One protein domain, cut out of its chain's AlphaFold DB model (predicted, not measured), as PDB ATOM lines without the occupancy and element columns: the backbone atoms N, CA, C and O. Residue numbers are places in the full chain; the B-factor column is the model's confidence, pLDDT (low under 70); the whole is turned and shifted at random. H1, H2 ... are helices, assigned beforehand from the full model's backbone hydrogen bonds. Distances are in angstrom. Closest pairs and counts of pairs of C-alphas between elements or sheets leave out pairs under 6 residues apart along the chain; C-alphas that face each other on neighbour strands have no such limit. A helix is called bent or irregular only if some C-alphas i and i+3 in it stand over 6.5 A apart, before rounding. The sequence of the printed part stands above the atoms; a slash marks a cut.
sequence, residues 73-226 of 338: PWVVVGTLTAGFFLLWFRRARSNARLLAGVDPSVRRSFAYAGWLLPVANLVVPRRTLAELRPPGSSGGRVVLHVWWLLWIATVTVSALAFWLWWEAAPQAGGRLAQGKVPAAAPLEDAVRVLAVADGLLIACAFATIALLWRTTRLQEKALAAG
ATOM      1  N   PRO A  73      35.108 -17.696   7.819       76.94
ATOM      2  CA  PRO A  73      34.073 -18.726   7.766       76.94
ATOM      3  C   PRO A  73      34.608 -20.154   7.911       76.94
ATOM      4  O   PRO A  73      33.992 -20.961   8.606       76.94
ATOM      5  N   TRP A  74      35.761 -20.472   7.313       74.81
ATOM      6  CA  TRP A  74      36.372 -21.800   7.432       74.81
ATOM      7  C   TRP A  74      36.815 -22.115   8.852       74.81
ATOM      8  O   TRP A  74      36.551 -23.212   9.341       74.81
ATOM      9  N   VAL A  75      37.432 -21.152   9.537       77.25
ATOM     10  CA  VAL A  75      37.810 -21.308  10.945       77.25
ATOM     11  C   VAL A  75      36.567 -21.547  11.801       77.25
ATOM     12  O   VAL A  75      36.565 -22.456  12.635       77.25
ATOM     13  N   VAL A  76      35.481 -20.805  11.562       80.31
ATOM     14  CA  VAL A  76      34.212 -20.990  12.283       80.31
ATOM     15  C   VAL A  76      33.622 -22.378  12.016       80.31
ATOM     16  O   VAL A  76      33.335 -23.112  12.963       80.31
ATOM     17  N   VAL A  77      33.487 -22.783  10.750       79.44
ATOM     18  CA  VAL A  77      32.946 -24.101  10.372       79.44
ATOM     19  C   VAL A  77      33.814 -25.237  10.913       79.44
ATOM     20  O   VAL A  77      33.281 -26.204  11.465       79.44
ATOM     21  N   GLY A  78      35.137 -25.119  10.812       81.19
ATOM     22  CA  GLY A  78      36.092 -26.087  11.349       81.19
ATOM     23  C   GLY A  78      35.969 -26.226  12.865       81.19
ATOM     24  O   GLY A  78      35.866 -27.341  13.377       81.19
ATOM     25  N   THR A  79      35.869 -25.102  13.579       82.25
ATOM     26  CA  THR A  79      35.699 -25.075  15.041       82.25
ATOM     27  C   THR A  79      34.376 -25.710  15.469       82.25
ATOM     28  O   THR A  79      34.351 -26.548  16.374       82.25
ATOM     29  N   LEU A  80      33.273 -25.373  14.795       84.81
ATOM     30  CA  LEU A  80      31.963 -25.971  15.066       84.81
ATOM     31  C   LEU A  80      31.963 -27.479  14.796       84.81
ATOM     32  O   LEU A  80      31.446 -28.256  15.602       84.81
ATOM     33  N   THR A  81      32.585 -27.905  13.696       82.31
ATOM     34  CA  THR A  81      32.712 -29.320  13.324       82.31
ATOM     35  C   THR A  81      33.529 -30.089  14.360       82.31
ATOM     36  O   THR A  81      33.096 -31.148  14.819       82.31
ATOM     37  N   ALA A  82      34.663 -29.533  14.796       84.31
ATOM     38  CA  ALA A  82      35.487 -30.109  15.854       84.31
ATOM     39  C   ALA A  82      34.706 -30.228  17.173       84.31
ATOM     40  O   ALA A  82      34.692 -31.293  17.789       84.31
ATOM     41  N   GLY A  83      33.980 -29.182  17.581       88.50
ATOM     42  CA  GLY A  83      33.133 -29.209  18.776       88.50
ATOM     43  C   GLY A  83      32.042 -30.285  18.710       88.50
ATOM     44  O   GLY A  83      31.858 -31.052  19.660       88.50
ATOM     45  N   PHE A  84      31.355 -30.398  17.572       88.44
ATOM     46  CA  PHE A  84      30.321 -31.413  17.363       88.44
ATOM     47  C   PHE A  84      30.902 -32.831  17.398       88.44
ATOM     48  O   PHE A  84      30.335 -33.725  18.036       88.44
ATOM     49  N   PHE A  85      32.063 -33.027  16.769       86.31
ATOM     50  CA  PHE A  85      32.801 -34.283  16.816       86.31
ATOM     51  C   PHE A  85      33.201 -34.651  18.248       86.31
ATOM     52  O   PHE A  85      32.962 -35.779  18.670       86.31
ATOM     53  N   LEU A  86      33.733 -33.710  19.034       88.25
ATOM     54  CA  LEU A  86      34.114 -33.944  20.431       88.25
ATOM     55  C   LEU A  86      32.908 -34.305  21.309       88.25
ATOM     56  O   LEU A  86      32.995 -35.215  22.139       88.25
ATOM     57  N   LEU A  87      31.765 -33.641  21.111       89.56
ATOM     58  CA  LEU A  87      30.531 -33.956  21.829       89.56
ATOM     59  C   LEU A  87      30.021 -35.360  21.482       89.56
ATOM     60  O   LEU A  87      29.660 -36.130  22.381       89.56
ATOM     61  N   TRP A  88      30.020 -35.704  20.191       92.69
ATOM     62  CA  TRP A  88      29.699 -37.050  19.723       92.69
ATOM     63  C   TRP A  88      30.663 -38.081  20.315       92.69
ATOM     64  O   TRP A  88      30.217 -39.083  20.870       92.69
ATOM     65  N   PHE A  89      31.966 -37.813  20.274       90.38
ATOM     66  CA  PHE A  89      33.011 -38.711  20.751       90.38
ATOM     67  C   PHE A  89      32.879 -38.969  22.255       90.38
ATOM     68  O   PHE A  89      32.937 -40.116  22.701       90.38
ATOM     69  N   ARG A  90      32.584 -37.923  23.042       89.81
ATOM     70  CA  ARG A  90      32.274 -38.043  24.473       89.81
ATOM     71  C   ARG A  90      31.109 -39.003  24.711       89.81
ATOM     72  O   ARG A  90      31.207 -39.878  25.569       89.81
ATOM     73  N   ARG A  91      30.018 -38.860  23.950       91.19
ATOM     74  CA  ARG A  91      28.841 -39.738  24.046       91.19
ATOM     75  C   ARG A  91      29.168 -41.171  23.625       91.19
ATOM     76  O   ARG A  91      28.836 -42.104  24.350       91.19
ATOM     77  N   ALA A  92      29.839 -41.345  22.490       91.06
ATOM     78  CA  ALA A  92      30.221 -42.652  21.970       91.06
ATOM     79  C   ALA A  92      31.130 -43.407  22.950       91.06
ATOM     80  O   ALA A  92      30.980 -44.615  23.115       91.06
ATOM     81  N   ARG A  93      32.029 -42.702  23.648       90.88
ATOM     82  CA  ARG A  93      32.895 -43.289  24.677       90.88
ATOM     83  C   ARG A  93      32.119 -43.711  25.926       90.88
ATOM     84  O   ARG A  93      32.415 -44.761  26.487       90.88
ATOM     85  N   SER A  94      31.118 -42.937  26.350       89.31
ATOM     86  CA  SER A  94      30.214 -43.356  27.432       89.31
ATOM     87  C   SER A  94      29.415 -44.604  27.053       89.31
ATOM     88  O   SER A  94      29.338 -45.532  27.848       89.31
ATOM     89  N   ASN A  95      28.895 -44.680  25.824       90.31
ATOM     90  CA  ASN A  95      28.213 -45.883  25.337       90.31
ATOM     91  C   ASN A  95      29.154 -47.093  25.299       90.31
ATOM     92  O   ASN A  95      28.776 -48.181  25.718       90.31
ATOM     93  N   ALA A  96      30.390 -46.902  24.831       88.00
ATOM     94  CA  ALA A  96      31.389 -47.964  24.798       88.00
ATOM     95  C   ALA A  96      31.720 -48.487  26.206       88.00
ATOM     96  O   ALA A  96      31.845 -49.691  26.378       88.00
ATOM     97  N   ARG A  97      31.784 -47.611  27.221       87.25
ATOM     98  CA  ARG A  97      31.941 -48.013  28.634       87.25
ATOM     99  C   ARG A  97      30.794 -48.887  29.120       87.25
ATOM    100  O   ARG A  97      31.043 -49.929  29.713       87.25
ATOM    101  N   LEU A  98      29.556 -48.478  28.840       86.44
ATOM    102  CA  LEU A  98      28.368 -49.249  29.216       86.44
ATOM    103  C   LEU A  98      28.345 -50.626  28.536       86.44
ATOM    104  O   LEU A  98      27.924 -51.598  29.149       86.44
ATOM    105  N   LEU A  99      28.817 -50.711  27.289       85.94
ATOM    106  CA  LEU A  99      28.862 -51.961  26.528       85.94
ATOM    107  C   LEU A  99      30.038 -52.870  26.908       85.94
ATOM    108  O   LEU A  99      29.897 -54.084  26.860       85.94
ATOM    109  N   ALA A 100      31.205 -52.314  27.233       83.06
ATOM    110  CA  ALA A 100      32.399 -53.099  27.541       83.06
ATOM    111  C   ALA A 100      32.488 -53.511  29.018       83.06
ATOM    112  O   ALA A 100      33.230 -54.433  29.338       83.06
ATOM    113  N   GLY A 101      31.801 -52.804  29.924       78.75
ATOM    114  CA  GLY A 101      31.908 -53.020  31.372       78.75
ATOM    115  C   GLY A 101      33.274 -52.651  31.970       78.75
ATOM    116  O   GLY A 101      33.478 -52.808  33.167       78.75
ATOM    117  N   VAL A 102      34.206 -52.149  31.153       75.88
ATOM    118  CA  VAL A 102      35.572 -51.781  31.540       75.88
ATOM    119  C   VAL A 102      35.866 -50.366  31.056       75.88
ATOM    120  O   VAL A 102      35.438 -49.953  29.971       75.88
ATOM    121  N   ASP A 103      36.607 -49.604  31.857       75.31
ATOM    122  CA  ASP A 103      37.062 -48.283  31.450       75.31
ATOM    123  C   ASP A 103      38.057 -48.386  30.273       75.31
ATOM    124  O   ASP A 103      39.004 -49.171  30.325       75.31
ATOM    125  N   PRO A 104      37.889 -47.600  29.192       74.00
ATOM    126  CA  PRO A 104      38.762 -47.697  28.030       74.00
ATOM    127  C   PRO A 104      40.206 -47.324  28.379       74.00
ATOM    128  O   PRO A 104      40.414 -46.355  29.116       74.00
ATOM    129  N   SER A 105      41.171 -48.026  27.769       71.88
ATOM    130  CA  SER A 105      42.599 -48.009  28.138       71.88
ATOM    131  C   SER A 105      43.241 -46.619  28.139       71.88
ATOM    132  O   SER A 105      44.135 -46.331  28.934       71.88
ATOM    133  N   VAL A 106      42.774 -45.718  27.271       73.75
ATOM    134  CA  VAL A 106      43.291 -44.348  27.208       73.75
ATOM    135  C   VAL A 106      42.650 -43.482  28.296       73.75
ATOM    136  O   VAL A 106      41.431 -43.268  28.289       73.75
ATOM    137  N   ARG A 107      43.470 -42.916  29.199       76.44
ATOM    138  CA  ARG A 107      43.023 -41.963  30.238       76.44
ATOM    139  C   ARG A 107      42.172 -40.856  29.610       76.44
ATOM    140  O   ARG A 107      42.530 -40.296  28.575       76.44
ATOM    141  N   ARG A 108      41.047 -40.522  30.256       74.69
ATOM    142  CA  ARG A 108      40.023 -39.594  29.732       74.69
ATOM    143  C   ARG A 108      40.627 -38.277  29.237       74.69
ATOM    144  O   ARG A 108      40.265 -37.833  28.159       74.69
ATOM    145  N   SER A 109      41.568 -37.700  29.979       74.94
ATOM    146  CA  SER A 109      42.229 -36.433  29.635       74.94
ATOM    147  C   SER A 109      43.116 -36.548  28.391       74.94
ATOM    148  O   SER A 109      43.103 -35.669  27.534       74.94
ATOM    149  N   PHE A 110      43.833 -37.664  28.245       81.38
ATOM    150  CA  PHE A 110      44.733 -37.895  27.114       81.38
ATOM    151  C   PHE A 110      43.971 -38.147  25.808       81.38
ATOM    152  O   PHE A 110      44.435 -37.773  24.736       81.38
ATOM    153  N   ALA A 111      42.763 -38.710  25.897       78.06
ATOM    154  CA  ALA A 111      41.906 -38.923  24.734       78.06
ATOM    155  C   ALA A 111      41.477 -37.613  24.050       78.06
ATOM    156  O   ALA A 111      41.170 -37.646  22.864       78.06
ATOM    157  N   TYR A 112      41.457 -36.486  24.773       79.88
ATOM    158  CA  TYR A 112      41.156 -35.161  24.219       79.88
ATOM    159  C   TYR A 112      42.433 -34.379  23.904       79.88
ATOM    160  O   TYR A 112      42.566 -33.844  22.810       79.88
ATOM    161  N   ALA A 113      43.404 -34.373  24.826       82.44
ATOM    162  CA  ALA A 113      44.673 -33.670  24.631       82.44
ATOM    163  C   ALA A 113      45.477 -34.221  23.439       82.44
ATOM    164  O   ALA A 113      46.162 -33.466  22.753       82.44
ATOM    165  N   GLY A 114      45.349 -35.518  23.143       80.19
ATOM    166  CA  GLY A 114      46.013 -36.150  22.005       80.19
ATOM    167  C   GLY A 114      45.584 -35.610  20.638       80.19
ATOM    168  O   GLY A 114      46.331 -35.781  19.685       80.19
ATOM    169  N   TRP A 115      44.439 -34.928  20.537       80.25
ATOM    170  CA  TRP A 115      44.018 -34.254  19.303       80.25
ATOM    171  C   TRP A 115      44.700 -32.897  19.094       80.25
ATOM    172  O   TRP A 115      44.748 -32.408  17.971       80.25
ATOM    173  N   LEU A 116      45.227 -32.290  20.162       81.81
ATOM    174  CA  LEU A 116      45.904 -30.990  20.110       81.81
ATOM    175  C   LEU A 116      47.414 -31.127  19.889       81.81
ATOM    176  O   LEU A 116      48.049 -30.221  19.363       81.81
ATOM    177  N   LEU A 117      47.996 -32.256  20.297       85.19
ATOM    178  CA  LEU A 117      49.421 -32.532  20.140       85.19
ATOM    179  C   LEU A 117      49.686 -33.109  18.739       85.19
ATOM    180  O   LEU A 117      49.246 -34.232  18.490       85.19
ATOM    181  N   PRO A 118      50.440 -32.436  17.847       77.94
ATOM    182  CA  PRO A 118      50.597 -32.852  16.447       77.94
ATOM    183  C   PRO A 118      51.049 -34.308  16.280       77.94
ATOM    184  O   PRO A 118      50.462 -35.064  15.510       77.94
ATOM    185  N   VAL A 119      52.039 -34.733  17.072       83.62
ATOM    186  CA  VAL A 119      52.576 -36.103  17.037       83.62
ATOM    187  C   VAL A 119      51.555 -37.116  17.563       83.62
ATOM    188  O   VAL A 119      51.361 -38.183  16.979       83.62
ATOM    189  N   ALA A 120      50.856 -36.785  18.651       83.88
ATOM    190  CA  ALA A 120      49.835 -37.666  19.211       83.88
ATOM    191  C   ALA A 120      48.616 -37.779  18.279       83.88
ATOM    192  O   ALA A 120      48.019 -38.853  18.182       83.88
ATOM    193  N   ASN A 121      48.305 -36.717  17.536       85.56
ATOM    194  CA  ASN A 121      47.184 -36.633  16.604       85.56
ATOM    195  C   ASN A 121      47.325 -37.595  15.407       85.56
ATOM    196  O   ASN A 121      46.354 -37.876  14.708       85.56
ATOM    197  N   LEU A 122      48.511 -38.170  15.191       86.44
ATOM    198  CA  LEU A 122      48.713 -39.215  14.186       86.44
ATOM    199  C   LEU A 122      48.269 -40.600  14.675       86.44
ATOM    200  O   LEU A 122      47.830 -41.418  13.873       86.44
ATOM    201  N   VAL A 123      48.344 -40.895  15.977       86.19
ATOM    202  CA  VAL A 123      48.158 -42.268  16.498       86.19
ATOM    203  C   VAL A 123      46.953 -42.382  17.429       86.19
ATOM    204  O   VAL A 123      46.192 -43.357  17.370       86.19
ATOM    205  N   VAL A 124      46.746 -41.379  18.283       86.19
ATOM    206  CA  VAL A 124      45.685 -41.362  19.296       86.19
ATOM    207  C   VAL A 124      44.291 -41.457  18.675       86.19
ATOM    208  O   VAL A 124      43.497 -42.256  19.186       86.19
ATOM    209  N   PRO A 125      43.966 -40.763  17.568       84.25
ATOM    210  CA  PRO A 125      42.639 -40.867  16.966       84.25
ATOM    211  C   PRO A 125      42.278 -42.290  16.533       84.25
ATOM    212  O   PRO A 125      41.194 -42.787  16.836       84.25
ATOM    213  N   ARG A 126      43.218 -43.008  15.906       91.62
ATOM    214  CA  ARG A 126      43.007 -44.401  15.489       91.62
ATOM    215  C   ARG A 126      42.759 -45.314  16.677       91.62
ATOM    216  O   ARG A 126      41.826 -46.116  16.646       91.62
ATOM    217  N   ARG A 127      43.596 -45.212  17.713       88.94
ATOM    218  CA  ARG A 127      43.482 -46.063  18.902       88.94
ATOM    219  C   ARG A 127      42.179 -45.788  19.647       88.94
ATOM    220  O   ARG A 127      41.450 -46.718  19.969       88.94
ATOM    221  N   THR A 128      41.851 -44.520  19.858       88.31
ATOM    222  CA  THR A 128      40.642 -44.133  20.588       88.31
ATOM    223  C   THR A 128      39.356 -44.493  19.845       88.31
ATOM    224  O   THR A 128      38.429 -45.001  20.466       88.31
ATOM    225  N   LEU A 129      39.294 -44.313  18.522       90.25
ATOM    226  CA  LEU A 129      38.134 -44.729  17.724       90.25
ATOM    227  C   LEU A 129      38.025 -46.255  17.609       90.25
ATOM    228  O   LEU A 129      36.917 -46.790  17.541       90.25
ATOM    229  N   ALA A 130      39.148 -46.979  17.635       89.88
ATOM    230  CA  ALA A 130      39.137 -48.436  17.700       89.88
ATOM    231  C   ALA A 130      38.478 -48.956  18.991       89.88
ATOM    232  O   ALA A 130      37.753 -49.944  18.906       89.88
ATOM    233  N   GLU A 131      38.688 -48.279  20.126       89.00
ATOM    234  CA  GLU A 131      38.091 -48.607  21.434       89.00
ATOM    235  C   GLU A 131      36.580 -48.336  21.510       89.00
ATOM    236  O   GLU A 131      35.903 -48.887  22.372       89.00
ATOM    237  N   LEU A 132      36.018 -47.507  20.624       89.94
ATOM    238  CA  LEU A 132      34.575 -47.221  20.626       89.94
ATOM    239  C   LEU A 132      33.720 -48.386  20.116       89.94
ATOM    240  O   LEU A 132      32.488 -48.351  20.228       89.94
ATOM    241  N   ARG A 133      34.350 -49.383  19.492       88.06
ATOM    242  CA  ARG A 133      33.653 -50.520  18.899       88.06
ATOM    243  C   ARG A 133      33.218 -51.504  19.990       88.06
ATOM    244  O   ARG A 133      34.019 -51.801  20.874       88.06
ATOM    245  N   PRO A 134      31.992 -52.054  19.906       85.19
ATOM    246  CA  PRO A 134      31.565 -53.112  20.812       85.19
ATOM    247  C   PRO A 134      32.518 -54.321  20.747       85.19
ATOM    248  O   PRO A 134      32.984 -54.658  19.644       85.19
ATOM    249  N   PRO A 135      32.801 -54.988  21.881       81.12
ATOM    250  CA  PRO A 135      33.601 -56.210  21.892       81.12
ATOM    251  C   PRO A 135      32.973 -57.277  20.981       81.12
ATOM    252  O   PRO A 135      31.756 -57.336  20.817       81.12
ATOM    253  N   GLY A 136      33.805 -58.073  20.304       79.31
ATOM    254  CA  GLY A 136      33.350 -59.087  19.341       79.31
ATOM    255  C   GLY A 136      32.882 -58.557  17.975       79.31
ATOM    256  O   GLY A 136      32.637 -59.352  17.068       79.31
ATOM    257  N   SER A 137      32.803 -57.237  17.757       81.56
ATOM    258  CA  SER A 137      32.411 -56.702  16.444       81.56
ATOM    259  C   SER A 137      33.581 -56.691  15.447       81.56
ATOM    260  O   SER A 137      34.557 -55.946  15.569       81.56
ATOM    261  N   SER A 138      33.478 -57.519  14.405       77.06
ATOM    262  CA  SER A 138      34.475 -57.597  13.326       77.06
ATOM    263  C   SER A 138      34.315 -56.488  12.274       77.06
ATOM    264  O   SER A 138      35.279 -56.143  11.579       77.06
ATOM    265  N   GLY A 139      33.117 -55.902  12.176       77.38
ATOM    266  CA  GLY A 139      32.757 -54.889  11.189       77.38
ATOM    267  C   GLY A 139      33.376 -53.511  11.457       77.38
ATOM    268  O   GLY A 139      33.465 -53.051  12.588       77.38
ATOM    269  N   GLY A 140      33.759 -52.810  10.386       79.25
ATOM    270  CA  GLY A 140      34.148 -51.390  10.440       79.25
ATOM    271  C   GLY A 140      35.640 -51.109  10.572       79.25
ATOM    272  O   GLY A 140      36.031 -49.954  10.436       79.25
ATOM    273  N   ARG A 141      36.478 -52.139  10.737       88.00
ATOM    274  CA  ARG A 141      37.946 -51.990  10.769       88.00
ATOM    275  C   ARG A 141      38.504 -51.369   9.489       88.00
ATOM    276  O   ARG A 141      39.310 -50.453   9.569       88.00
ATOM    277  N   VAL A 142      38.018 -51.809   8.327       91.12
ATOM    278  CA  VAL A 142      38.448 -51.274   7.023       91.12
ATOM    279  C   VAL A 142      38.172 -49.775   6.930       91.12
ATOM    280  O   VAL A 142      39.075 -49.015   6.612       91.12
ATOM    281  N   VAL A 143      36.965 -49.330   7.295       92.31
ATOM    282  CA  VAL A 143      36.592 -47.904   7.242       92.31
ATOM    283  C   VAL A 143      37.479 -47.070   8.165       92.31
ATOM    284  O   VAL A 143      37.923 -46.002   7.766       92.31
ATOM    285  N   LEU A 144      37.787 -47.575   9.365       92.50
ATOM    286  CA  LEU A 144      38.708 -46.908  10.285       92.50
ATOM    287  C   LEU A 144      40.123 -46.788   9.699       92.50
ATOM    288  O   LEU A 144      40.737 -45.734   9.825       92.50
ATOM    289  N   HIS A 145      40.646 -47.842   9.065       93.81
ATOM    290  CA  HIS A 145      41.969 -47.801   8.433       93.81
ATOM    291  C   HIS A 145      42.007 -46.857   7.235       93.81
ATOM    292  O   HIS A 145      42.929 -46.057   7.147       93.81
ATOM    293  N   VAL A 146      40.997 -46.908   6.362       94.50
ATOM    294  CA  VAL A 146      40.875 -46.014   5.202       94.50
ATOM    295  C   VAL A 146      40.806 -44.559   5.656       94.50
ATOM    296  O   VAL A 146      41.583 -43.736   5.184       94.50
ATOM    297  N   TRP A 147      39.932 -44.252   6.618       94.56
ATOM    298  CA  TRP A 147      39.829 -42.916   7.200       94.56
ATOM    299  C   TRP A 147      41.161 -42.442   7.784       94.56
ATOM    300  O   TRP A 147      41.591 -41.327   7.520       94.56
ATOM    301  N   TRP A 148      41.838 -43.299   8.549       95.00
ATOM    302  CA  TRP A 148      43.097 -42.941   9.189       95.00
ATOM    303  C   TRP A 148      44.233 -42.710   8.184       95.00
ATOM    304  O   TRP A 148      45.015 -41.780   8.357       95.00
ATOM    305  N   LEU A 149      44.318 -43.526   7.129       95.62
ATOM    306  CA  LEU A 149      45.295 -43.329   6.054       95.62
ATOM    307  C   LEU A 149      45.027 -42.030   5.291       95.62
ATOM    308  O   LEU A 149      45.965 -41.279   5.043       95.62
ATOM    309  N   LEU A 150      43.759 -41.738   4.977       93.62
ATOM    310  CA  LEU A 150      43.364 -40.470   4.357       93.62
ATOM    311  C   LEU A 150      43.727 -39.280   5.244       93.62
ATOM    312  O   LEU A 150      44.308 -38.325   4.752       93.62
ATOM    313  N   TRP A 151      43.460 -39.367   6.547       91.44
ATOM    314  CA  TRP A 151      43.833 -38.335   7.510       91.44
ATOM    315  C   TRP A 151      45.343 -38.061   7.512       91.44
ATOM    316  O   TRP A 151      45.759 -36.909   7.413       91.44
ATOM    317  N   ILE A 152      46.172 -39.110   7.572       93.81
ATOM    318  CA  ILE A 152      47.633 -38.962   7.515       93.81
ATOM    319  C   ILE A 152      48.072 -38.351   6.188       93.81
ATOM    320  O   ILE A 152      48.918 -37.457   6.188       93.81
ATOM    321  N   ALA A 153      47.499 -38.806   5.073       94.38
ATOM    322  CA  ALA A 153      47.803 -38.260   3.758       94.38
ATOM    323  C   ALA A 153      47.459 -36.765   3.693       94.38
ATOM    324  O   ALA A 153      48.310 -35.974   3.301       94.38
ATOM    325  N   THR A 154      46.273 -36.361   4.160       91.25
ATOM    326  CA  THR A 154      45.874 -34.951   4.237       91.25
ATOM    327  C   THR A 154      46.864 -34.142   5.065       91.25
ATOM    328  O   THR A 154      47.403 -33.166   4.561       91.25
ATOM    329  N   VAL A 155      47.166 -34.558   6.300       91.25
ATOM    330  CA  VAL A 155      48.088 -33.817   7.179       91.25
ATOM    331  C   VAL A 155      49.477 -33.686   6.549       91.25
ATOM    332  O   VAL A 155      50.068 -32.610   6.590       91.25
ATOM    333  N   THR A 156      49.983 -34.757   5.935       93.44
ATOM    334  CA  THR A 156      51.317 -34.771   5.318       93.44
ATOM    335  C   THR A 156      51.374 -33.856   4.096       93.44
ATOM    336  O   THR A 156      52.295 -33.051   3.975       93.44
ATOM    337  N   VAL A 157      50.375 -33.930   3.211       93.62
ATOM    338  CA  VAL A 157      50.311 -33.097   2.000       93.62
ATOM    339  C   VAL A 157      50.063 -31.630   2.355       93.62
ATOM    340  O   VAL A 157      50.711 -30.759   1.784       93.62
ATOM    341  N   SER A 158      49.205 -31.334   3.336       89.44
ATOM    342  CA  SER A 158      48.999 -29.963   3.818       89.44
ATOM    343  C   SER A 158      50.262 -29.382   4.458       89.44
ATOM    344  O   SER A 158      50.580 -28.221   4.217       89.44
ATOM    345  N   ALA A 159      51.005 -30.172   5.241       90.94
ATOM    346  CA  ALA A 159      52.277 -29.735   5.814       90.94
ATOM    347  C   ALA A 159      53.323 -29.452   4.725       90.94
ATOM    348  O   ALA A 159      54.023 -28.447   4.808       90.94
ATOM    349  N   LEU A 160      53.387 -30.288   3.683       94.19
ATOM    350  CA  LEU A 160      54.258 -30.064   2.530       94.19
ATOM    351  C   LEU A 160      53.860 -28.803   1.750       94.19
ATOM    352  O   LEU A 160      54.725 -27.993   1.438       94.19
ATOM    353  N   ALA A 161      52.567 -28.604   1.478       90.19
ATOM    354  CA  ALA A 161      52.066 -27.392   0.825       90.19
ATOM    355  C   ALA A 161      52.442 -26.134   1.621       90.19
ATOM    356  O   ALA A 161      52.926 -25.157   1.053       90.19
ATOM    357  N   PHE A 162      52.267 -26.180   2.946       89.62
ATOM    358  CA  PHE A 162      52.650 -25.092   3.839       89.62
ATOM    359  C   PHE A 162      54.162 -24.845   3.830       89.62
ATOM    360  O   PHE A 162      54.585 -23.694   3.786       89.62
ATOM    361  N   TRP A 163      54.974 -25.903   3.837       94.06
ATOM    362  CA  TRP A 163      56.430 -25.793   3.764       94.06
ATOM    363  C   TRP A 163      56.894 -25.148   2.451       94.06
ATOM    364  O   TRP A 163      57.649 -24.180   2.480       94.06
ATOM    365  N   LEU A 164      56.381 -25.617   1.308       91.94
ATOM    366  CA  LEU A 164      56.680 -25.047  -0.012       91.94
ATOM    367  C   LEU A 164      56.269 -23.575  -0.096       91.94
ATOM    368  O   LEU A 164      57.024 -22.736  -0.585       91.94
ATOM    369  N   TRP A 165      55.087 -23.246   0.429       87.88
ATOM    370  CA  TRP A 165      54.632 -21.864   0.532       87.88
ATOM    371  C   TRP A 165      55.573 -21.020   1.400       87.88
ATOM    372  O   TRP A 165      55.946 -19.912   1.016       87.88
ATOM    373  N   TRP A 166      55.978 -21.544   2.559       92.06
ATOM    374  CA  TRP A 166      56.867 -20.866   3.498       92.06
ATOM    375  C   TRP A 166      58.252 -20.588   2.905       92.06
ATOM    376  O   TRP A 166      58.815 -19.527   3.158       92.06
ATOM    377  N   GLU A 167      58.791 -21.495   2.091       93.38
ATOM    378  CA  GLU A 167      60.060 -21.282   1.384       93.38
ATOM    379  C   GLU A 167      59.926 -20.294   0.215       93.38
ATOM    380  O   GLU A 167      60.814 -19.464  -0.004       93.38
ATOM    381  N   ALA A 168      58.814 -20.346  -0.524       88.12
ATOM    382  CA  ALA A 168      58.595 -19.503  -1.696       88.12
ATOM    383  C   ALA A 168      58.223 -18.053  -1.337       88.12
ATOM    384  O   ALA A 168      58.631 -17.114  -2.030       88.12
ATOM    385  N   ALA A 169      57.477 -17.837  -0.250       85.38
ATOM    386  CA  ALA A 169      56.935 -16.525   0.099       85.38
ATOM    387  C   ALA A 169      58.015 -15.447   0.368       85.38
ATOM    388  O   ALA A 169      57.907 -14.355  -0.199       85.38
ATOM    389  N   PRO A 170      59.095 -15.708   1.137       87.38
ATOM    390  CA  PRO A 170      60.171 -14.737   1.329       87.38
ATOM    391  C   PRO A 170      60.915 -14.412   0.031       87.38
ATOM    392  O   PRO A 170      61.320 -13.269  -0.173       87.38
ATOM    393  N   GLN A 171      61.078 -15.391  -0.865       86.69
ATOM    394  CA  GLN A 171      61.740 -15.181  -2.155       86.69
ATOM    395  C   GLN A 171      60.899 -14.287  -3.068       86.69
ATOM    396  O   GLN A 171      61.434 -13.383  -3.712       86.69
ATOM    397  N   ALA A 172      59.580 -14.494  -3.082       77.88
ATOM    398  CA  ALA A 172      58.649 -13.628  -3.795       77.88
ATOM    399  C   ALA A 172      58.694 -12.192  -3.240       77.88
ATOM    400  O   ALA A 172      58.902 -11.249  -4.005       77.88
ATOM    401  N   GLY A 173      58.615 -12.031  -1.914       73.94
ATOM    402  CA  GLY A 173      58.702 -10.727  -1.248       73.94
ATOM    403  C   GLY A 173      60.045 -10.014  -1.459       73.94
ATOM    404  O   GLY A 173      60.083  -8.811  -1.708       73.94
ATOM    405  N   GLY A 174      61.157 -10.751  -1.430       80.69
ATOM    406  CA  GLY A 174      62.496 -10.207  -1.662       80.69
ATOM    407  C   GLY A 174      62.712  -9.724  -3.100       80.69
ATOM    408  O   GLY A 174      63.353  -8.696  -3.312       80.69
ATOM    409  N   ARG A 175      62.149 -10.421  -4.098       74.88
ATOM    410  CA  ARG A 175      62.197  -9.984  -5.506       74.88
ATOM    411  C   ARG A 175      61.363  -8.728  -5.735       74.88
ATOM    412  O   ARG A 175      61.862  -7.802  -6.372       74.88
ATOM    413  N   LEU A 176      60.175  -8.658  -5.133       71.31
ATOM    414  CA  LEU A 176      59.330  -7.461  -5.133       71.31
ATOM    415  C   LEU A 176      60.066  -6.255  -4.529       71.31
ATOM    416  O   LEU A 176      60.116  -5.191  -5.141       71.31
ATOM    417  N   ALA A 177      60.749  -6.437  -3.394       73.62
ATOM    418  CA  ALA A 177      61.558  -5.379  -2.782       73.62
ATOM    419  C   ALA A 177      62.715  -4.893  -3.683       73.62
ATOM    420  O   ALA A 177      63.146  -3.746  -3.580       73.62
ATOM    421  N   GLN A 178      63.202  -5.745  -4.591       81.31
ATOM    422  CA  GLN A 178      64.215  -5.404  -5.597       81.31
ATOM    423  C   GLN A 178      63.618  -4.838  -6.899       81.31
ATOM    424  O   GLN A 178      64.371  -4.592  -7.841       81.31
ATOM    425  N   GLY A 179      62.296  -4.652  -6.986       72.50
ATOM    426  CA  GLY A 179      61.608  -4.234  -8.212       72.50
ATOM    427  C   GLY A 179      61.660  -5.279  -9.330       72.50
ATOM    428  O   GLY A 179      61.553  -4.926 -10.501       72.50
ATOM    429  N   LYS A 180      61.884  -6.554  -8.988       72.69
ATOM    430  CA  LYS A 180      61.895  -7.674  -9.933       72.69
ATOM    431  C   LYS A 180      60.564  -8.407  -9.868       72.69
ATOM    432  O   LYS A 180      60.037  -8.641  -8.781       72.69
ATOM    433  N   VAL A 181      60.089  -8.871 -11.022       68.38
ATOM    434  CA  VAL A 181      58.888  -9.709 -11.106       68.38
ATOM    435  C   VAL A 181      59.084 -10.973 -10.242       68.38
ATOM    436  O   VAL A 181      60.129 -11.643 -10.354       68.38
ATOM    437  N   PRO A 182      58.142 -11.283  -9.328       72.56
ATOM    438  CA  PRO A 182      58.201 -12.495  -8.527       72.56
ATOM    439  C   PRO A 182      58.129 -13.721  -9.439       72.56
ATOM    440  O   PRO A 182      57.374 -13.759 -10.408       72.56
ATOM    441  N   ALA A 183      58.952 -14.728  -9.153       74.69
ATOM    442  CA  ALA A 183      58.907 -15.973  -9.905       74.69
ATOM    443  C   ALA A 183      57.571 -16.670  -9.603       74.69
ATOM    444  O   ALA A 183      57.327 -17.048  -8.459       74.69
ATOM    445  N   ALA A 184      56.710 -16.815 -10.611       75.00
ATOM    446  CA  ALA A 184      55.399 -17.444 -10.449       75.00
ATOM    447  C   ALA A 184      55.498 -18.966 -10.247       75.00
ATOM    448  O   ALA A 184      54.699 -19.540  -9.513       75.00
ATOM    449  N   ALA A 185      56.513 -19.612 -10.836       81.00
ATOM    450  CA  ALA A 185      56.634 -21.070 -10.839       81.00
ATOM    451  C   ALA A 185      56.679 -21.712  -9.428       81.00
ATOM    452  O   ALA A 185      55.897 -22.629  -9.191       81.00
ATOM    453  N   PRO A 186      57.475 -21.223  -8.448       80.00
ATOM    454  CA  PRO A 186      57.487 -21.806  -7.098       80.00
ATOM    455  C   PRO A 186      56.148 -21.690  -6.353       80.00
ATOM    456  O   PRO A 186      55.780 -22.570  -5.576       80.00
ATOM    457  N   LEU A 187      55.405 -20.603  -6.588       79.94
ATOM    458  CA  LEU A 187      54.078 -20.397  -6.007       79.94
ATOM    459  C   LEU A 187      53.036 -21.309  -6.662       79.94
ATOM    460  O   LEU A 187      52.157 -21.828  -5.975       79.94
ATOM    461  N   GLU A 188      53.144 -21.533  -7.973       81.88
ATOM    462  CA  GLU A 188      52.239 -22.413  -8.711       81.88
ATOM    463  C   GLU A 188      52.308 -23.859  -8.197       81.88
ATOM    464  O   GLU A 188      51.269 -24.489  -7.983       81.88
ATOM    465  N   ASP A 189      53.510 -24.362  -7.909       86.94
ATOM    466  CA  ASP A 189      53.689 -25.696  -7.335       86.94
ATOM    467  C   ASP A 189      53.064 -25.810  -5.937       86.94
ATOM    468  O   ASP A 189      52.343 -26.775  -5.662       86.94
ATOM    469  N   ALA A 190      53.234 -24.802  -5.073       86.06
ATOM    470  CA  ALA A 190      52.596 -24.782  -3.754       86.06
ATOM    471  C   ALA A 190      51.057 -24.812  -3.855       86.06
ATOM    472  O   ALA A 190      50.400 -25.562  -3.126       86.06
ATOM    473  N   VAL A 191      50.473 -24.059  -4.796       83.38
ATOM    474  CA  VAL A 191      49.020 -24.039  -5.045       83.38
ATOM    475  C   VAL A 191      48.519 -25.392  -5.559       83.38
ATOM    476  O   VAL A 191      47.476 -25.870  -5.110       83.38
ATOM    477  N   ARG A 192      49.260 -26.046  -6.462       86.19
ATOM    478  CA  ARG A 192      48.909 -27.385  -6.966       86.19
ATOM    479  C   ARG A 192      48.898 -28.422  -5.842       86.19
ATOM    480  O   ARG A 192      47.945 -29.194  -5.741       86.19
ATOM    481  N   VAL A 193      49.912 -28.420  -4.973       88.75
ATOM    482  CA  VAL A 193      49.977 -29.336  -3.818       88.75
ATOM    483  C   VAL A 193      48.845 -29.049  -2.828       88.75
ATOM    484  O   VAL A 193      48.217 -29.985  -2.331       88.75
ATOM    485  N   LEU A 194      48.522 -27.775  -2.587       86.81
ATOM    486  CA  LEU A 194      47.400 -27.388  -1.730       86.81
ATOM    487  C   LEU A 194      46.053 -27.900  -2.269       86.81
ATOM    488  O   LEU A 194      45.274 -28.470  -1.509       86.81
ATOM    489  N   ALA A 195      45.810 -27.792  -3.579       83.94
ATOM    490  CA  ALA A 195      44.589 -28.306  -4.204       83.94
ATOM    491  C   ALA A 195      44.443 -29.834  -4.050       83.94
ATOM    492  O   ALA A 195      43.343 -30.345  -3.822       83.94
ATOM    493  N   VAL A 196      45.553 -30.580  -4.125       87.38
ATOM    494  CA  VAL A 196      45.565 -32.024  -3.824       87.38
ATOM    495  C   VAL A 196      45.226 -32.275  -2.352       87.38
ATOM    496  O   VAL A 196      44.446 -33.181  -2.045       87.38
ATOM    497  N   ALA A 197      45.769 -31.461  -1.441       88.50
ATOM    498  CA  ALA A 197      45.476 -31.545  -0.013       88.50
ATOM    499  C   ALA A 197      43.977 -31.342   0.276       88.50
ATOM    500  O   ALA A 197      43.394 -32.111   1.042       88.50
ATOM    501  N   ASP A 198      43.340 -30.374  -0.388       85.19
ATOM    502  CA  ASP A 198      41.902 -30.112  -0.274       85.19
ATOM    503  C   ASP A 198      41.062 -31.297  -0.768       85.19
ATOM    504  O   ASP A 198      40.106 -31.712  -0.105       85.19
ATOM    505  N   GLY A 199      41.444 -31.911  -1.892       85.31
ATOM    506  CA  GLY A 199      40.797 -33.129  -2.387       85.31
ATOM    507  C   GLY A 199      40.876 -34.284  -1.381       85.31
ATOM    508  O   GLY A 199      39.872 -34.948  -1.100       85.31
ATOM    509  N   LEU A 200      42.050 -34.489  -0.774       89.62
ATOM    510  CA  LEU A 200      42.245 -35.483   0.284       89.62
ATOM    511  C   LEU A 200      41.422 -35.158   1.535       89.62
ATOM    512  O   LEU A 200      40.831 -36.064   2.123       89.62
ATOM    513  N   LEU A 201      41.349 -33.886   1.931       87.81
ATOM    514  CA  LEU A 201      40.552 -33.440   3.073       87.81
ATOM    515  C   LEU A 201      39.064 -33.744   2.867       87.81
ATOM    516  O   LEU A 201      38.411 -34.261   3.774       87.81
ATOM    517  N   ILE A 202      38.535 -33.492   1.666       85.12
ATOM    518  CA  ILE A 202      37.150 -33.821   1.304       85.12
ATOM    519  C   ILE A 202      36.916 -35.336   1.395       85.12
ATOM    520  O   ILE A 202      35.961 -35.779   2.040       85.12
ATOM    521  N   ALA A 203      37.805 -36.150   0.818       87.25
ATOM    522  CA  ALA A 203      37.721 -37.609   0.918       87.25
ATOM    523  C   ALA A 203      37.779 -38.090   2.383       87.25
ATOM    524  O   ALA A 203      36.992 -38.945   2.803       87.25
ATOM    525  N   CYS A 204      38.664 -37.499   3.188       91.81
ATOM    526  CA  CYS A 204      38.783 -37.763   4.617       91.81
ATOM    527  C   CYS A 204      37.498 -37.385   5.374       91.81
ATOM    528  O   CYS A 204      37.055 -38.130   6.254       91.81
ATOM    529  N   ALA A 205      36.846 -36.274   5.020       86.94
ATOM    530  CA  ALA A 205      35.572 -35.865   5.607       86.94
ATOM    531  C   ALA A 205      34.467 -36.897   5.326       86.94
ATOM    532  O   ALA A 205      33.788 -37.336   6.257       86.94
ATOM    533  N   PHE A 206      34.340 -37.383   4.087       87.75
ATOM    534  CA  PHE A 206      33.394 -38.458   3.756       87.75
ATOM    535  C   PHE A 206      33.681 -39.750   4.530       87.75
ATOM    536  O   PHE A 206      32.765 -40.349   5.101       87.75
ATOM    537  N   ALA A 207      34.951 -40.153   4.614       89.81
ATOM    538  CA  ALA A 207      35.355 -41.312   5.405       89.81
ATOM    539  C   ALA A 207      35.032 -41.124   6.900       89.81
ATOM    540  O   ALA A 207      34.593 -42.069   7.557       89.81
ATOM    541  N   THR A 208      35.160 -39.898   7.419       90.00
ATOM    542  CA  THR A 208      34.782 -39.538   8.794       90.00
ATOM    543  C   THR A 208      33.283 -39.729   9.006       90.00
ATOM    544  O   THR A 208      32.884 -40.412   9.946       90.00
ATOM    545  N   ILE A 209      32.433 -39.201   8.119       89.19
ATOM    546  CA  ILE A 209      30.972 -39.372   8.208       89.19
ATOM    547  C   ILE A 209      30.601 -40.858   8.177       89.19
ATOM    548  O   ILE A 209      29.814 -41.320   9.010       89.19
ATOM    549  N   ALA A 210      31.181 -41.623   7.248       90.62
ATOM    550  CA  ALA A 210      30.937 -43.055   7.131       90.62
ATOM    551  C   ALA A 210      31.351 -43.807   8.406       90.62
ATOM    552  O   ALA A 210      30.614 -44.678   8.881       90.62
ATOM    553  N   LEU A 211      32.497 -43.442   8.991       91.75
ATOM    554  CA  LEU A 211      32.981 -43.990  10.252       91.75
ATOM    555  C   LEU A 211      32.010 -43.679  11.394       91.75
ATOM    556  O   LEU A 211      31.531 -44.616  12.029       91.75
ATOM    557  N   LEU A 212      31.656 -42.402  11.589       92.50
ATOM    558  CA  LEU A 212      30.714 -41.927  12.612       92.50
ATOM    559  C   LEU A 212      29.376 -42.666  12.533       92.50
ATOM    560  O   LEU A 212      28.850 -43.154  13.542       92.50
ATOM    561  N   TRP A 213      28.824 -42.768  11.323       92.69
ATOM    562  CA  TRP A 213      27.562 -43.449  11.075       92.69
ATOM    563  C   TRP A 213      27.660 -44.935  11.416       92.69
ATOM    564  O   TRP A 213      26.830 -45.455  12.167       92.69
ATOM    565  N   ARG A 214      28.706 -45.616  10.937       92.44
ATOM    566  CA  ARG A 214      28.901 -47.050  11.171       92.44
ATOM    567  C   ARG A 214      29.117 -47.365  12.647       92.44
ATOM    568  O   ARG A 214      28.498 -48.299  13.152       92.44
ATOM    569  N   THR A 215      29.938 -46.591  13.353       91.81
ATOM    570  CA  THR A 215      30.162 -46.778  14.795       91.81
ATOM    571  C   THR A 215      28.887 -46.537  15.589       91.81
ATOM    572  O   THR A 215      28.560 -47.340  16.458       91.81
ATOM    573  N   THR A 216      28.118 -45.499  15.246       92.56
ATOM    574  CA  THR A 216      26.848 -45.209  15.925       92.56
ATOM    575  C   THR A 216      25.854 -46.351  15.717       92.56
ATOM    576  O   THR A 216      25.267 -46.830  16.679       92.56
ATOM    577  N   ARG A 217      25.736 -46.878  14.490       92.94
ATOM    578  CA  ARG A 217      24.876 -48.033  14.185       92.94
ATOM    579  C   ARG A 217      25.295 -49.305  14.917       92.94
ATOM    580  O   ARG A 217      24.431 -50.060  15.349       92.94
ATOM    581  N   LEU A 218      26.597 -49.566  15.037       91.62
ATOM    582  CA  LEU A 218      27.103 -50.719  15.786       91.62
ATOM    583  C   LEU A 218      26.779 -50.595  17.277       91.62
ATOM    584  O   LEU A 218      26.327 -51.566  17.874       91.62
ATOM    585  N   GLN A 219      26.951 -49.404  17.854       91.75
ATOM    586  CA  GLN A 219      26.596 -49.144  19.248       91.75
ATOM    587  C   GLN A 219      25.084 -49.227  19.483       91.75
ATOM    588  O   GLN A 219      24.666 -49.836  20.457       91.75
ATOM    589  N   GLU A 220      24.257 -48.681  18.587       91.88
ATOM    590  CA  GLU A 220      22.791 -48.795  18.659       91.88
ATOM    591  C   GLU A 220      22.335 -50.259  18.617       91.88
ATOM    592  O   GLU A 220      21.516 -50.665  19.436       91.88
ATOM    593  N   LYS A 221      22.890 -51.067  17.701       91.75
ATOM    594  CA  LYS A 221      22.590 -52.504  17.618       91.75
ATOM    595  C   LYS A 221      23.020 -53.253  18.876       91.75
ATOM    596  O   LYS A 221      22.266 -54.086  19.361       91.75
ATOM    597  N   ALA A 222      24.208 -52.951  19.397       89.50
ATOM    598  CA  ALA A 222      24.712 -53.573  20.617       89.50
ATOM    599  C   ALA A 222      23.861 -53.198  21.839       89.50
ATOM    600  O   ALA A 222      23.533 -54.065  22.631       89.50
ATOM    601  N   LEU A 223      23.438 -51.935  21.960       88.44
ATOM    602  CA  LEU A 223      22.551 -51.493  23.039       88.44
ATOM    603  C   LEU A 223      21.155 -52.123  22.935       88.44
ATOM    604  O   LEU A 223      20.577 -52.484  23.954       88.44
ATOM    605  N   ALA A 224      20.620 -52.279  21.720       91.25
ATOM    606  CA  ALA A 224      19.327 -52.925  21.491       91.25
ATOM    607  C   ALA A 224      19.347 -54.435  21.782       91.25
ATOM    608  O   ALA A 224      18.327 -54.987  22.179       91.25
ATOM    609  N   ALA A 225      20.499 -55.093  21.620       89.19
ATOM    610  CA  ALA A 225      20.690 -56.491  22.003       89.19
ATOM    611  C   ALA A 225      20.743 -56.699  23.532       89.19
ATOM    612  O   ALA A 225      20.782 -57.837  23.992       89.19
ATOM    613  N   GLY A 226      20.720 -55.612  24.312       82.44
ATOM    614  CA  GLY A 226      20.926 -55.625  25.754       82.44
ATOM    615  C   GLY A 226      22.412 -55.589  26.119       82.44
ATOM    616  O   GLY A 226      23.276 -55.730  25.248       82.44
TER     617      GLY A 226
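Overview. This is residues 73 to 226 of the 338 residues of the protein "DUF4328 domain-containing protein" of Streptomyces lonarensis (UniProt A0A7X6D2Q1). Look first for a long helical hairpin: the bent helix H4, through its arm H4a, and H5 lie side by side, run opposite ways and make the long axis of a rod. H3 folds back along residues 141 to 152 of H4a, H1 packs on residues 216 to 223 of H5 while its residues 73 to 84 stick out, and short H2 sits near H1 and H3. The printed part has 154 residues with five named helices, in the order H1 H2 H3 H4 H5, and no named strand; its class is all helix. It is loose, with a radius of gyration of the C-alphas of 20.2 A, and spans 74 by 27 by 26 A.

Arrangement. Start at H1, residues 73 to 100, of which residues 73 to 84 stand free. Farther along, residues 92 to 99 alone touch H5, residues 184 to 224; the closest C-alphas, of Asn 95 and Gln 219, are 7.1 A apart, and the two helices run the same way at a shallow tilt of 31 degrees. H2, residues 108 to 113, is near H1. H3, residues 120 to 131, is close to H2 but not clearly touching, with the C-alphas of Ala 111 and Thr 128 closest at 6.8 A. H4, residues 141 to 177, was assigned as one helix by its hydrogen bonds but is bent, with C-alphas 167 and 170 6.5 A apart; its arms H4a, residues 141 to 167, and H4b, residues 170 to 177, stand at a shallow tilt of 31 degrees. H3 and H4a form a hairpin and touch, closest at the C-alphas of Arg 126 and Trp 148, 6.5 A, opposite ways at a shallow tilt of 13 degrees. H4a and H5 touch with 43 pairs of C-alphas within 8 A, closest at Trp 147 and Ala 207, 5.1 A, opposite ways at a shallow tilt of 24 degrees. H1 and H4a are apart. Each O i to N i+4 pair is within hydrogen-bond range in H1, H4a, H4b and H5, against 1 of 2 in H2 and 6 of 8 in H3.

Along the chain. Find C-alpha 73 at (34.073, -18.726, 7.766); from there H1 runs 39.7 A to Ala 100. H3 covers 16.2 A and is only just irregular, with C-alphas 122 and 125 6.9 A apart. From C-alpha 141 at (37.946, -51.990, 10.769), H4a runs 39.0 A. H5 runs 59.8 A to C-alpha 224 at (19.327, -52.925, 21.491).

Size, cuts and confidence. The two C-alphas farthest apart, of Gly 179 and Gly 226, are 73.8 A from each other. The printed part has no cut, and its four links are short. Mean pLDDT of the printed part is 85.6, and residue 181 is under 70.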